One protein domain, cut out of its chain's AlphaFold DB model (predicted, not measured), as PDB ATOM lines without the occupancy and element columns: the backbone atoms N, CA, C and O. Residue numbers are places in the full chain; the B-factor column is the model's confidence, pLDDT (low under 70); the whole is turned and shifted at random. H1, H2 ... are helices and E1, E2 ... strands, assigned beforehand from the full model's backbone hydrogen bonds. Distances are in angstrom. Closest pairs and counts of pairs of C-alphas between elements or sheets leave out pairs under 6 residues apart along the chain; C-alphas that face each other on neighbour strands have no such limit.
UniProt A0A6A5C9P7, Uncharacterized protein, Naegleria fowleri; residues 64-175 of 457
ATOM      1  N   ILE A  64      51.285  41.061  93.529       38.28
ATOM      2  CA  ILE A  64      50.175  40.108  93.656       38.28
ATOM      3  C   ILE A  64      49.773  39.869  95.123       38.28
ATOM      4  O   ILE A  64      48.595  39.654  95.375       38.28
ATOM      5  N   GLN A  65      50.661  40.002  96.116       38.91
ATOM      6  CA  GLN A  65      50.225  39.885  97.521       38.91
ATOM      7  C   GLN A  65      49.280  41.019  97.967       38.91
ATOM      8  O   GLN A  65      48.435  40.779  98.823       38.91
ATOM      9  N   GLY A  66      49.359  42.212  97.360       36.16
ATOM     10  CA  GLY A  66      48.379  43.290  97.567       36.16
ATOM     11  C   GLY A  66      47.145  43.162  96.663       36.16
ATOM     12  O   GLY A  66      46.023  43.407  97.098       36.16
ATOM     13  N   ALA A  67      47.329  42.698  95.421       37.78
ATOM     14  CA  ALA A  67      46.254  42.547  94.435       37.78
ATOM     15  C   ALA A  67      45.345  41.312  94.646       37.78
ATOM     16  O   ALA A  67      44.333  41.169  93.969       37.78
ATOM     17  N   GLN A  68      45.645  40.421  95.594       37.50
ATOM     18  CA  GLN A  68      44.771  39.281  95.934       37.50
ATOM     19  C   GLN A  68      43.527  39.681  96.758       37.50
ATOM     20  O   GLN A  68      42.708  38.827  97.090       37.50
ATOM     21  N   LEU A  69      43.337  40.971  97.066       41.31
ATOM     22  CA  LEU A  69      42.169  41.482  97.802       41.31
ATOM     23  C   LEU A  69      41.036  42.011  96.904       41.31
ATOM     24  O   LEU A  69      40.070  42.590  97.398       41.31
ATOM     25  N   TYR A  70      41.099  41.762  95.593       35.91
ATOM     26  CA  TYR A  70      40.000  42.031  94.663       35.91
ATOM     27  C   TYR A  70      39.050  40.828  94.599       35.91
ATOM     28  O   TYR A  70      39.072  40.038  93.656       35.91
ATOM     29  N   LYS A  71      38.185  40.672  95.606       34.09
ATOM     30  CA  LYS A  71      37.075  39.708  95.547       34.09
ATOM     31  C   LYS A  71      35.846  40.429  94.977       34.09
ATOM     32  O   LYS A  71      35.350  41.368  95.584       34.09
ATOM     33  N   ASN A  72      35.360  40.007  93.809       31.89
ATOM     34  CA  ASN A  72      34.152  40.537  93.141       31.89
ATOM     35  C   ASN A  72      34.214  42.004  92.652       31.89
ATOM     36  O   ASN A  72      33.183  42.668  92.582       31.89
ATOM     37  N   GLY A  73      35.394  42.529  92.298       30.91
ATOM     38  CA  GLY A  73      35.513  43.869  91.695       30.91
ATOM     39  C   GLY A  73      35.352  45.046  92.667       30.91
ATOM     40  O   GLY A  73      35.334  46.194  92.234       30.91
ATOM     41  N   VAL A  74      35.283  44.778  93.974       31.05
ATOM     42  CA  VAL A  74      35.266  45.797  95.029       31.05
ATOM     43  C   VAL A  74      36.456  45.552  95.947       31.05
ATOM     44  O   VAL A  74      36.577  44.488  96.549       31.05
ATOM     45  N   SER A  75      37.350  46.535  96.044       40.50
ATOM     46  CA  SER A  75      38.460  46.481  96.994       40.50
ATOM     47  C   SER A  75      37.927  46.675  98.408       40.50
ATOM     48  O   SER A  75      37.311  47.704  98.696       40.50
ATOM     49  N   GLN A  76      38.173  45.718  99.302       42.59
ATOM     50  CA  GLN A  76      37.894  45.928 100.720       42.59
ATOM     51  C   GLN A  76      39.031  46.738 101.347       42.59
ATOM     52  O   GLN A  76      40.198  46.407 101.127       42.59
ATOM     53  N   PRO A  77      38.727  47.807 102.102       43.38
ATOM     54  CA  PRO A  77      39.757  48.583 102.769       43.38
ATOM     55  C   PRO A  77      40.509  47.705 103.764       43.38
ATOM     56  O   PRO A  77      39.904  47.063 104.625       43.38
ATOM     57  N   LEU A  78      41.836  47.704 103.658       51.03
ATOM     58  CA  LEU A  78      42.712  47.143 104.677       51.03
ATOM     59  C   LEU A  78      42.657  48.087 105.876       51.03
ATOM     60  O   LEU A  78      43.411  49.057 105.970       51.03
ATOM     61  N   THR A  79      41.711  47.843 106.776       45.84
ATOM     62  CA  THR A  79      41.540  48.648 107.981       45.84
ATOM     63  C   THR A  79      42.858  48.697 108.760       45.84
ATOM     64  O   THR A  79      43.386  47.678 109.196       45.84
ATOM     65  N   ASN A  80      43.377  49.917 108.931       52.22
ATOM     66  CA  ASN A  80      44.581  50.274 109.695       52.22
ATOM     67  C   ASN A  80      45.946  49.984 109.045       52.22
ATOM     68  O   ASN A  80      46.956  50.030 109.752       52.22
ATOM     69  N   LYS A  81      46.037  49.744 107.730       57.28
ATOM     70  CA  LYS A  81      47.358  49.700 107.081       57.28
ATOM     71  C   LYS A  81      47.898  51.135 106.923       57.28
ATOM     72  O   LYS A  81      47.254  51.953 106.266       57.28
ATOM     73  N   PRO A  82      49.050  51.490 107.527       60.81
ATOM     74  CA  PRO A  82      49.669  52.786 107.271       60.81
ATOM     75  C   PRO A  82      50.038  52.878 105.790       60.81
ATOM     76  O   PRO A  82      50.416  51.867 105.202       60.81
ATOM     77  N   LEU A  83      49.972  54.078 105.201       68.62
ATOM     78  CA  LEU A  83      50.447  54.315 103.832       68.62
ATOM     79  C   LEU A  83      51.859  53.725 103.691       68.62
ATOM     80  O   LEU A  83      52.810  54.203 104.326       68.62
ATOM     81  N   THR A  84      52.011  52.680 102.887       77.94
ATOM     82  CA  THR A  84      53.301  52.031 102.654       77.94
ATOM     83  C   THR A  84      53.970  52.642 101.435       77.94
ATOM     84  O   THR A  84      53.319  52.912 100.426       77.94
ATOM     85  N   THR A  85      55.273  52.900 101.540       82.81
ATOM     86  CA  THR A  85      56.095  53.212 100.367       82.81
ATOM     87  C   THR A  85      56.339  51.909  99.620       82.81
ATOM     88  O   THR A  85      56.792  50.931 100.216       82.81
ATOM     89  N   ILE A  86      56.037  51.895  98.331       86.00
ATOM     90  CA  ILE A  86      56.260  50.760  97.437       86.00
ATOM     91  C   ILE A  86      57.144  51.211  96.273       86.00
ATOM     92  O   ILE A  86      57.205  52.395  95.950       86.00
ATOM     93  N   ASN A  87      57.839  50.271  95.636       84.69
ATOM     94  CA  ASN A  87      58.550  50.533  94.387       84.69
ATOM     95  C   ASN A  87      57.806  49.828  93.259       84.69
ATOM     96  O   ASN A  87      57.688  48.601  93.274       84.69
ATOM     97  N   LEU A  88      57.323  50.594  92.291       81.88
ATOM     98  CA  LEU A  88      56.743  50.048  91.073       81.88
ATOM     99  C   LEU A  88      57.856  49.807  90.070       81.88
ATOM    100  O   LEU A  88      58.699  50.672  89.873       81.88
ATOM    101  N   VAL A  89      57.874  48.625  89.462       82.12
ATOM    102  CA  VAL A  89      58.851  48.296  88.421       82.12
ATOM    103  C   VAL A  89      58.174  48.476  87.072       82.12
ATOM    104  O   VAL A  89      57.343  47.655  86.692       82.12
ATOM    105  N   ILE A  90      58.511  49.549  86.358       77.62
ATOM    106  CA  ILE A  90      57.915  49.891  85.061       77.62
ATOM    107  C   ILE A  90      59.040  49.913  84.033       77.62
ATOM    108  O   ILE A  90      60.015  50.636  84.193       77.62
ATOM    109  N   LYS A  91      58.954  49.040  83.019       82.19
ATOM    110  CA  LYS A  91      60.027  48.807  82.027       82.19
ATOM    111  C   LYS A  91      61.419  48.557  82.650       82.19
ATOM    112  O   LYS A  91      62.438  48.907  82.071       82.19
ATOM    113  N   GLY A  92      61.465  47.923  83.826       82.38
ATOM    114  CA  GLY A  92      62.710  47.604  84.541       82.38
ATOM    115  C   GLY A  92      63.220  48.702  85.481       82.38
ATOM    116  O   GLY A  92      64.108  48.430  86.288       82.38
ATOM    117  N   GLU A  93      62.631  49.898  85.451       81.06
ATOM    118  CA  GLU A  93      62.975  50.993  86.354       81.06
ATOM    119  C   GLU A  93      62.095  50.981  87.608       81.06
ATOM    120  O   GLU A  93      60.903  50.678  87.543       81.06
ATOM    121  N   LYS A  94      62.687  51.292  88.768       82.94
ATOM    122  CA  LYS A  94      61.983  51.361  90.055       82.94
ATOM    123  C   LYS A  94      61.507  52.783  90.319       82.94
ATOM    124  O   LYS A  94      62.325  53.656  90.586       82.94
ATOM    125  N   ILE A  95      60.197  52.976  90.343       81.19
ATOM    126  CA  ILE A  95      59.559  54.256  90.637       81.19
ATOM    127  C   ILE A  95      58.998  54.227  92.065       81.19
ATOM    128  O   ILE A  95      58.212  53.324  92.385       81.19
ATOM    129  N   PRO A  96      59.364  55.188  92.933       80.88
ATOM    130  CA  PRO A  96      58.782  55.296  94.261       80.88
ATOM    131  C   PRO A  96      57.308  55.698  94.160       80.88
ATOM    132  O   PRO A  96      56.954  56.732  93.587       80.88
ATOM    133  N   ALA A  97      56.452  54.880  94.758       87.50
ATOM    134  CA  ALA A  97      55.014  55.069  94.804       87.50
ATOM    135  C   ALA A  97      54.478  54.776  96.211       87.50
ATOM    136  O   ALA A  97      55.200  54.366  97.127       87.50
ATOM    137  N   TYR A  98      53.187  55.002  96.382       87.75
ATOM    138  CA  TYR A  98      52.470  54.819  97.630       87.75
ATOM    139  C   TYR A  98      51.290  53.892  97.416       87.75
ATOM    140  O   TYR A  98      50.731  53.815  96.329       87.75
ATOM    141  N   GLU A  99      50.908  53.189  98.466       84.81
ATOM    142  CA  GLU A  99      49.721  52.348  98.475       84.81
ATOM    143  C   GLU A  99      48.651  53.033  99.325       84.81
ATOM    144  O   GLU A  99      48.925  53.417 100.466       84.81
ATOM    145  N   ASP A 100      47.457  53.240  98.768       81.75
ATOM    146  CA  ASP A 100      46.332  53.793  99.522       81.75
ATOM    147  C   ASP A 100      45.674  52.741 100.443       81.75
ATOM    148  O   ASP A 100      46.081  51.580 100.508       81.75
ATOM    149  N   ALA A 101      44.627  53.140 101.170       76.50
ATOM    150  CA  ALA A 101      43.874  52.259 102.072       76.50
ATOM    151  C   ALA A 101      43.256  51.021 101.395       76.50
ATOM    152  O   ALA A 101      42.932  50.032 102.057       76.50
ATOM    153  N   LEU A 102      43.043  51.100 100.081       77.50
ATOM    154  CA  LEU A 102      42.462  50.055  99.248       77.50
ATOM    155  C   LEU A 102      43.548  49.215  98.563       77.50
ATOM    156  O   LEU A 102      43.249  48.423  97.678       77.50
ATOM    157  N   GLY A 103      44.816  49.391  98.926       81.81
ATOM    158  CA  GLY A 103      45.900  48.672  98.276       81.81
ATOM    159  C   GLY A 103      46.233  49.196  96.878       81.81
ATOM    160  O   GLY A 103      46.967  48.540  96.137       81.81
ATOM    161  N   ARG A 104      45.681  50.348  96.472       82.75
ATOM    162  CA  ARG A 104      45.880  50.879  95.123       82.75
ATOM    163  C   ARG A 104      47.191  51.659  95.071       82.75
ATOM    164  O   ARG A 104      47.358  52.610  95.842       82.75
ATOM    165  N   PRO A 105      48.111  51.286  94.168       85.38
ATOM    166  CA  PRO A 105      49.324  52.048  93.946       85.38
ATOM    167  C   PRO A 105      48.997  53.417  93.337       85.38
ATOM    168  O   PRO A 105      48.261  53.511  92.354       85.38
ATOM    169  N   PHE A 106      49.576  54.476  93.893       87.19
ATOM    170  CA  PHE A 106      49.509  55.832  93.364       87.19
ATOM    171  C   PHE A 106      50.852  56.553  93.507       87.19
ATOM    172  O   PHE A 106      51.693  56.188  94.328       87.19
ATOM    173  N   TYR A 107      51.056  57.601  92.722       85.38
ATOM    174  CA  TYR A 107      52.214  58.490  92.815       85.38
ATOM    175  C   TYR A 107      51.790  59.947  92.625       85.38
ATOM    176  O   TYR A 107      50.630  60.227  92.314       85.38
ATOM    177  N   MET A 108      52.730  60.867  92.848       81.69
ATOM    178  CA  MET A 108      52.533  62.289  92.585       81.69
ATOM    179  C   MET A 108      53.183  62.670  91.262       81.69
ATOM    180  O   MET A 108      54.391  62.467  91.099       81.69
ATOM    181  N   SER A 109      52.411  63.242  90.339       79.25
ATOM    182  CA  SER A 109      53.000  63.906  89.177       79.25
ATOM    183  C   SER A 109      53.747  65.172  89.610       79.25
ATOM    184  O   SER A 109      53.523  65.710  90.695       79.25
ATOM    185  N   LYS A 110      54.625  65.690  88.750       74.81
ATOM    186  CA  LYS A 110      55.314  66.970  88.963       74.81
ATOM    187  C   LYS A 110      54.350  68.142  89.102       74.81
ATOM    188  O   LYS A 110      54.616  69.054  89.878       74.81
ATOM    189  N   ASP A 111      53.205  68.049  88.437       74.00
ATOM    190  CA  ASP A 111      52.083  68.976  88.580       74.00
ATOM    191  C   ASP A 111      51.237  68.659  89.827       74.00
ATOM    192  O   ASP A 111      50.068  69.025  89.916       74.00
ATOM    193  N   GLY A 112      51.782  67.911  90.788       71.69
ATOM    194  CA  GLY A 112      51.154  67.603  92.065       71.69
ATOM    195  C   GLY A 112      49.783  66.934  91.959       71.69
ATOM    196  O   GLY A 112      48.949  67.096  92.850       71.69
ATOM    197  N   GLN A 113      49.519  66.215  90.865       77.38
ATOM    198  CA  GLN A 113      48.304  65.426  90.712       77.38
ATOM    199  C   GLN A 113      48.529  64.020  91.261       77.38
ATOM    200  O   GLN A 113      49.573  63.404  91.036       77.38
ATOM    201  N   VAL A 114      47.522  63.496  91.962       81.25
ATOM    202  CA  VAL A 114      47.505  62.097  92.400       81.25
ATOM    203  C   VAL A 114      47.188  61.220  91.200       81.25
ATOM    204  O   VAL A 114      46.078  61.255  90.669       81.25
ATOM    205  N   MET A 115      48.148  60.394  90.816       82.12
ATOM    206  CA  MET A 115      48.028  59.490  89.684       82.12
ATOM    207  C   MET A 115      47.931  58.063  90.209       82.12
ATOM    208  O   MET A 115      48.862  57.560  90.838       82.12
ATOM    209  N   TYR A 116      46.793  57.410  89.979       84.00
ATOM    210  CA  TYR A 116      46.610  55.999  90.316       84.00
ATOM    211  C   TYR A 116      47.100  55.122  89.169       84.00
ATOM    212  O   TYR A 116      46.803  55.385  88.002       84.00
ATOM    213  N   PHE A 117      47.808  54.053  89.515       80.88
ATOM    214  CA  PHE A 117      48.188  53.026  88.558       80.88
ATOM    215  C   PHE A 117      47.036  52.042  88.382       80.88
ATOM    216  O   PHE A 117      46.574  51.440  89.353       80.88
ATOM    217  N   ASP A 118      46.606  51.851  87.136       78.25
ATOM    218  CA  ASP A 118      45.719  50.751  86.777       78.25
ATOM    219  C   ASP A 118      46.573  49.529  86.396       78.25
ATOM    220  O   ASP A 118      47.195  49.524  85.330       78.25
ATOM    221  N   PRO A 119      46.630  48.477  87.234       67.69
ATOM    222  CA  PRO A 119      47.410  47.284  86.922       67.69
ATOM    223  C   PRO A 119      46.887  46.536  85.686       67.69
ATOM    224  O   PRO A 119      47.647  45.779  85.085       67.69
ATOM    225  N   ASN A 120      45.625  46.749  85.293       74.38
ATOM    226  CA  ASN A 120      45.018  46.123  84.118       74.38
ATOM    227  C   ASN A 120      45.277  46.910  82.828       74.38
ATOM    228  O   ASN A 120      45.079  46.376  81.737       74.38
ATOM    229  N   GLN A 121      45.725  48.162  82.940       72.19
ATOM    230  CA  GLN A 121      46.095  49.016  81.815       72.19
ATOM    231  C   GLN A 121      47.511  49.557  82.037       72.19
ATOM    232  O   GLN A 121      47.689  50.737  82.341       72.19
ATOM    233  N   PRO A 122      48.546  48.712  81.874       58.94
ATOM    234  CA  PRO A 122      49.930  49.130  82.065       58.94
ATOM    235  C   PRO A 122      50.373  50.204  81.066       58.94
ATOM    236  O   PRO A 122      51.386  50.836  81.303       58.94
ATOM    237  N   GLU A 123      49.626  50.442  79.985       58.78
ATOM    238  CA  GLU A 123      49.864  51.539  79.034       58.78
ATOM    239  C   GLU A 123      48.981  52.768  79.294       58.78
ATOM    240  O   GLU A 123      48.870  53.651  78.444       58.78
ATOM    241  N   SER A 124      48.322  52.832  80.455       60.44
ATOM    242  CA  SER A 124      47.501  53.981  80.830       60.44
ATOM    243  C   SER A 124      48.322  55.274  80.711       60.44
ATOM    244  O   SER A 124      49.480  55.300  81.140       60.44
ATOM    245  N   PRO A 125      47.735  56.371  80.188       58.94
ATOM    246  CA  PRO A 125      48.407  57.671  80.054       58.94
ATOM    247  C   PRO A 125      48.889  58.247  81.392       58.94
ATOM    248  O   PRO A 125      49.613  59.236  81.418       58.94
ATOM    249  N   ASN A 126      48.505  57.616  82.501       65.00
ATOM    250  CA  ASN A 126      48.927  57.956  83.844       65.00
ATOM    251  C   ASN A 126      50.238  57.276  84.257       65.00
ATOM    252  O   ASN A 126      50.536  57.253  85.449       65.00
ATOM    253  N   LEU A 127      51.013  56.691  83.344       65.94
ATOM    254  CA  LEU A 127      52.370  56.265  83.666       65.94
ATOM    255  C   LEU A 127      53.303  57.479  83.799       65.94
ATOM    256  O   LEU A 127      53.252  58.371  82.954       65.94
ATOM    257  N   PRO A 128      54.202  57.493  84.798       67.00
ATOM    258  CA  PRO A 128      55.298  58.446  84.820       67.00
ATOM    259  C   PRO A 128      56.096  58.327  83.525       67.00
ATOM    260  O   PRO A 128      56.392  57.209  83.086       67.00
ATOM    261  N   ASN A 129      56.469  59.456  82.928       70.88
ATOM    262  CA  ASN A 129      57.399  59.443  81.814       70.88
ATOM    263  C   ASN A 129      58.765  58.955  82.312       70.88
ATOM    264  O   ASN A 129      59.520  59.697  82.937       70.88
ATOM    265  N   LEU A 130      59.064  57.685  82.047       66.75
ATOM    266  CA  LEU A 130      60.325  57.041  82.421       66.75
ATOM    267  C   LEU A 130      61.538  57.733  81.787       66.75
ATOM    268  O   LEU A 130      62.610  57.764  82.380       66.75
ATOM    269  N   ASP A 131      61.360  58.364  80.624       72.69
ATOM    270  CA  ASP A 131      62.434  59.102  79.958       72.69
ATOM    271  C   ASP A 131      62.714  60.461  80.640       72.69
ATOM    272  O   ASP A 131      63.709  61.124  80.342       72.69
ATOM    273  N   ASN A 132      61.856  60.879  81.580       68.44
ATOM    274  CA  ASN A 132      61.991  62.107  82.354       68.44
ATOM    275  C   ASN A 132      61.687  61.868  83.850       68.44
ATOM    276  O   ASN A 132      60.643  62.293  84.350       68.44
ATOM    277  N   PRO A 133      62.612  61.259  84.615       58.44
ATOM    278  CA  PRO A 133      62.408  60.931  86.035       58.44
ATOM    279  C   PRO A 133      62.113  62.150  86.933       58.44
ATOM    280  O   PRO A 133      61.590  62.004  88.038       58.44
ATOM    281  N   ASN A 134      62.368  63.371  86.445       61.50
ATOM    282  CA  ASN A 134      61.998  64.623  87.112       61.50
ATOM    283  C   ASN A 134      60.484  64.919  87.079       61.50
ATOM    284  O   ASN A 134      60.054  65.924  87.648       61.50
ATOM    285  N   GLU A 135      59.675  64.096  86.405       65.12
ATOM    286  CA  GLU A 135      58.212  64.216  86.374       65.12
ATOM    287  C   GLU A 135      57.505  63.603  87.591       65.12
ATOM    288  O   GLU A 135      56.289  63.738  87.721       65.12
ATOM    289  N   THR A 136      58.242  62.986  88.519       62.03
ATOM    290  CA  THR A 136      57.682  62.492  89.786       62.03
ATOM    291  C   THR A 136      58.275  63.234  90.974       62.03
ATOM    292  O   THR A 136      59.487  63.286  91.154       62.03
ATOM    293  N   THR A 137      57.414  63.812  91.808       58.78
ATOM    294  CA  THR A 137      57.807  64.584  93.000       58.78
ATOM    295  C   THR A 137      57.472  63.832  94.283       58.78
ATOM    296  O   THR A 137      57.149  64.458  95.285       58.78
ATOM    297  N   SER A 138      57.545  62.492  94.265       57.81
ATOM    298  CA  SER A 138      57.147  61.558  95.336       57.81
ATOM    299  C   SER A 138      57.939  61.700  96.655       57.81
ATOM    300  O   SER A 138      58.451  60.721  97.196       57.81
ATOM    301  N   GLN A 139      58.073  62.904  97.201       69.56
ATOM    302  CA  GLN A 139      58.503  63.157  98.563       69.56
ATOM    303  C   GLN A 139      57.271  63.498  99.386       69.56
ATOM    304  O   GLN A 139      56.767  64.618  99.394       69.56
ATOM    305  N   ALA A 140      56.781  62.489 100.094       80.56
ATOM    306  CA  ALA A 140      55.842  62.715 101.168       80.56
ATOM    307  C   ALA A 140      56.525  63.473 102.317       80.56
ATOM    308  O   ALA A 140      57.623  63.114 102.749       80.56
ATOM    309  N   LEU A 141      55.843  64.489 102.832       86.50
ATOM    310  CA  LEU A 141      56.276  65.299 103.962       86.50
ATOM    311  C   LEU A 141      55.512  64.892 105.230       86.50
ATOM    312  O   LEU A 141      54.543  64.130 105.180       86.50
ATOM    313  N   TYR A 142      55.961  65.390 106.383       88.56
ATOM    314  CA  TYR A 142      55.350  65.112 107.683       88.56
ATOM    315  C   TYR A 142      55.001  66.408 108.399       88.56
ATOM    316  O   TYR A 142      55.823  67.322 108.467       88.56
ATOM    317  N   ASP A 143      53.778  66.498 108.916       85.50
ATOM    318  CA  ASP A 143      53.358  67.643 109.721       85.50
ATOM    319  C   ASP A 143      53.807  67.504 111.188       85.50
ATOM    320  O   ASP A 143      54.399  66.502 111.602       85.50
ATOM    321  N   ASN A 144      53.515  68.515 112.006       82.31
ATOM    322  CA  ASN A 144      53.837  68.522 113.438       82.31
ATOM    323  C   ASN A 144      53.162  67.386 114.235       82.31
ATOM    324  O   ASN A 144      53.653  67.003 115.297       82.31
ATOM    325  N   LYS A 145      52.071  66.814 113.716       84.44
ATOM    326  CA  LYS A 145      51.369  65.649 114.270       84.44
ATOM    327  C   LYS A 145      51.911  64.329 113.705       84.44
ATOM    328  O   LYS A 145      51.324  63.277 113.952       84.44
ATOM    329  N   LYS A 146      53.027  64.366 112.964       86.56
ATOM    330  CA  LYS A 146      53.640  63.227 112.260       86.56
ATOM    331  C   LYS A 146      52.694  62.560 111.256       86.56
ATOM    332  O   LYS A 146      52.878  61.391 110.914       86.56
ATOM    333  N   ARG A 147      51.686  63.284 110.766       83.75
ATOM    334  CA  ARG A 147      50.827  62.813 109.680       83.75
ATOM    335  C   ARG A 147      51.536  63.064 108.363       83.75
ATOM    336  O   ARG A 147      52.133  64.121 108.157       83.75
ATOM    337  N   ARG A 148      51.461  62.076 107.480       86.38
ATOM    338  CA  ARG A 148      52.042  62.158 106.147       86.38
ATOM    339  C   ARG A 148      51.145  63.000 105.242       86.38
ATOM    340  O   ARG A 148      49.950  62.720 105.169       86.38
ATOM    341  N   TYR A 149      51.730  63.967 104.551       90.25
ATOM    342  CA  TYR A 149      51.046  64.799 103.567       90.25
ATOM    343  C   TYR A 149      51.869  64.940 102.284       90.25
ATOM    344  O   TYR A 149      53.048  64.588 102.226       90.25
ATOM    345  N   PHE A 150      51.210  65.446 101.256       89.12
ATOM    346  CA  PHE A 150      51.719  65.680  99.915       89.12
ATOM    347  C   PHE A 150      51.410  67.121  99.516       89.12
ATOM    348  O   PHE A 150      50.503  67.729 100.083       89.12
ATOM    349  N   ILE A 151      52.160  67.667  98.565       82.12
ATOM    350  CA  ILE A 151      51.944  69.014  98.032       82.12
ATOM    351  C   ILE A 151      51.445  68.888  96.590       82.12
ATOM    352  O   ILE A 151      52.057  68.171  95.800       82.12
ATOM    353  N   ASP A 152      50.336  69.556  96.263       81.06
ATOM    354  CA  ASP A 152      49.811  69.611  94.892       81.06
ATOM    355  C   ASP A 152      50.505  70.692  94.024       81.06
ATOM    356  O   ASP A 152      51.346  71.445  94.521       81.06
ATOM    357  N   ALA A 153      50.163  70.804  92.726       76.38
ATOM    358  CA  ALA A 153      50.747  71.813  91.816       76.38
ATOM    359  C   ALA A 153      50.599  73.248  92.318       76.38
ATOM    360  O   ALA A 153      51.377  74.124  91.947       76.38
ATOM    361  N   LEU A 154      49.559  73.500  93.111       77.44
ATOM    362  CA  LEU A 154      49.219  74.817  93.623       77.44
ATOM    363  C   LEU A 154      49.914  75.094  94.963       77.44
ATOM    364  O   LEU A 154      49.628  76.103  95.604       77.44
ATOM    365  N   GLY A 155      50.806  74.204  95.409       82.25
ATOM    366  CA  GLY A 155      51.497  74.324  96.686       82.25
ATOM    367  C   GLY A 155      50.620  73.973  97.890       82.25
ATOM    368  O   GLY A 155      51.005  74.253  99.025       82.25
ATOM    369  N   ARG A 156      49.438  73.377  97.684       83.38
ATOM    370  CA  ARG A 156      48.509  73.052  98.771       83.38
ATOM    371  C   ARG A 156      48.844  71.689  99.354       83.38
ATOM    372  O   ARG A 156      49.004  70.708  98.629       83.38
ATOM    373  N   ALA A 157      48.898  71.627 100.680       88.06
ATOM    374  CA  ALA A 157      49.086  70.377 101.394       88.06
ATOM    375  C   ALA A 157      47.795  69.550 101.417       88.06
ATOM    376  O   ALA A 157      46.740  70.047 101.817       88.06
ATOM    377  N   PHE A 158      47.893  68.275 101.054       89.50
ATOM    378  CA  PHE A 158      46.815  67.303 101.191       89.50
ATOM    379  C   PHE A 158      47.307  65.990 101.799       89.50
ATOM    380  O   PHE A 158      48.484  65.643 101.771       89.50
ATOM    381  N   TYR A 159      46.375  65.246 102.362       91.25
ATOM    382  CA  TYR A 159      46.559  64.014 103.106       91.25
ATOM    383  C   TYR A 159      45.770  62.901 102.420       91.25
ATOM    384  O   TYR A 159      44.838  63.166 101.667       91.25
ATOM    385  N   MET A 160      46.116  61.646 102.693       85.81
ATOM    386  CA  MET A 160      45.368  60.495 102.181       85.81
ATOM    387  C   MET A 160      44.624  59.824 103.329       85.81
ATOM    388  O   MET A 160      45.231  59.450 104.337       85.81
ATOM    389  N   ASP A 161      43.307  59.683 103.194       83.69
ATOM    390  CA  ASP A 161      42.483  59.037 104.211       83.69
ATOM    391  C   ASP A 161      42.796  57.533 104.249       83.69
ATOM    392  O   ASP A 161      42.671  56.813 103.258       83.69
ATOM    393  N   GLN A 162      43.205  57.049 105.424       79.19
ATOM    394  CA  GLN A 162      43.652  55.666 105.634       79.19
ATOM    395  C   GLN A 162      42.526  54.626 105.582       79.19
ATOM    396  O   GLN A 162      42.805  53.435 105.672       79.19
ATOM    397  N   LYS A 163      41.258  55.041 105.475       78.44
ATOM    398  CA  LYS A 163      40.108  54.130 105.362       78.44
ATOM    399  C   LYS A 163      39.574  54.067 103.937       78.44
ATOM    400  O   LYS A 163      39.143  53.013 103.491       78.44
ATOM    401  N   THR A 164      39.568  55.194 103.238       76.81
ATOM    402  CA  THR A 164      38.925  55.354 101.928       76.81
ATOM    403  C   THR A 164      39.923  55.465 100.783       76.81
ATOM    404  O   THR A 164      39.552  55.238  99.635       76.81
ATOM    405  N   GLY A 165      41.178  55.815 101.075       80.81
ATOM    406  CA  GLY A 165      42.199  56.089 100.069       80.81
ATOM    407  C   GLY A 165      41.954  57.379  99.287       80.81
ATOM    408  O   GLY A 165      42.585  57.572  98.251       80.81
ATOM    409  N   LEU A 166      41.035  58.239  99.744       79.62
ATOM    410  CA  LEU A 166      40.731  59.514  99.099       79.62
ATOM    411  C   LEU A 166      41.669  60.624  99.596       79.62
ATOM    412  O   LEU A 166      41.954  60.680 100.800       79.62
ATOM    413  N   PRO A 167      42.116  61.524  98.702       85.69
ATOM    414  CA  PRO A 167      42.827  62.722  99.110       85.69
ATOM    415  C   PRO A 167      41.877  63.682  99.838       85.69
ATOM    416  O   PRO A 167      40.741  63.900  99.413       85.69
ATOM    417  N   PHE A 168      42.354  64.274 100.927       89.38
ATOM    418  CA  PHE A 168      41.655  65.311 101.677       89.38
ATOM    419  C   PHE A 168      42.624  66.420 102.098       89.38
ATOM    420  O   PHE A 168      43.821  66.213 102.253       89.38
ATOM    421  N   PHE A 169      42.097  67.611 102.291       90.94
ATOM    422  CA  PHE A 169      42.777  68.816 102.722       90.94
ATOM    423  C   PHE A 169      42.341  69.157 104.143       90.94
ATOM    424  O   PHE A 169      41.313  68.684 104.629       90.94
ATOM    425  N   ILE A 170      43.126  69.998 104.801       88.75
ATOM    426  CA  ILE A 170      42.826  70.493 106.141       88.75
ATOM    427  C   ILE A 170      42.757  72.009 106.055       88.75
ATOM    428  O   ILE A 170      43.670  72.638 105.521       88.75
ATOM    429  N   ASP A 171      41.657  72.589 106.524       85.69
ATOM    430  CA  ASP A 171      41.507  74.040 106.564       85.69
ATOM    431  C   ASP A 171      42.234  74.655 107.774       85.69
ATOM    432  O   ASP A 171      42.791  73.965 108.632       85.69
ATOM    433  N   ASN A 172      42.210  75.983 107.870       82.38
ATOM    434  CA  ASN A 172      42.856  76.707 108.969       82.38
ATOM    435  C   ASN A 172      42.217  76.430 110.342       82.38
ATOM    436  O   ASN A 172      42.845  76.678 111.366       82.38
ATOM    437  N   ASN A 173      40.998  75.885 110.366       83.56
ATOM    438  CA  ASN A 173      40.298  75.465 111.578       83.56
ATOM    439  C   ASN A 173      40.583  73.994 111.920       83.56
ATOM    440  O   ASN A 173      39.924  73.414 112.783       83.56
ATOM    441  N   ASN A 174      41.567  73.379 111.251       84.06
ATOM    442  CA  ASN A 174      41.926  71.975 111.393       84.06
ATOM    443  C   ASN A 174      40.743  71.034 111.075       84.06
ATOM    444  O   ASN A 174      40.610  69.970 111.681       84.06
ATOM    445  N   LYS A 175      39.884  71.431 110.129       85.75
ATOM    446  CA  LYS A 175      38.764  70.630 109.643       85.75
ATOM    447  C   LYS A 175      39.114  69.976 108.315       85.75
ATOM    448  O   LYS A 175      39.575  70.631 107.379       85.75
TER     449      LYS A 175
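AT A GLANCE: This is residues 64 to 175 of the 457 residues of an uncharacterized protein of Naegleria fowleri (UniProt A0A6A5C9P7). There is little regular structure: two small twisted meanders, rows of antiparallel strands, E1-E2-E3-E4 and E5-E6-E7, follow each other along a flat body, joined by the long loop 117 to 147. Short H1 lies at the rim. The printed part has 112 residues, with H1 then seven strands; mostly strand, 37 residues in named elements; compact, radius of gyration of the C-alphas 14.5 A, spans 42 by 36 by 19 A.

HOW THE PARTS SIT: H1, residues 64 to 67, is on neither sheet; too short for an O i to N i+4 pair, it has 1 O i to N i+3 pair within hydrogen-bond range. E1, residues 84 to 90, and E2, residues 93 to 99, form a hairpin, N 88 to O 95 2.9 A. E3, residues 105 to 108, neighbours E2, N 98 to O 106 2.8 A, and E4, residues 114 to 116, N 107 to O 115 2.9 A. E6, residues 157 to 160, neighbours E5, residues 148 to 151, N 150 to O 158 2.8 A, and E7, residues 167 to 170, N 159 to O 168 2.7 A. E3 and E5 are only just apart, closest C-alphas 8.1 A.

IN THESE COORDINATES: E1 spans 18.3 A from C-alpha 84 (53.301, 52.031, 102.654); E7 ends at C-alpha 170 (42.826, 70.493, 106.141).

THE WHOLE: The printed part has no cut; links H1 to E1 and E4 to E5 are long. pLDDT is under 70 at 37 residues, among them 64 to 83.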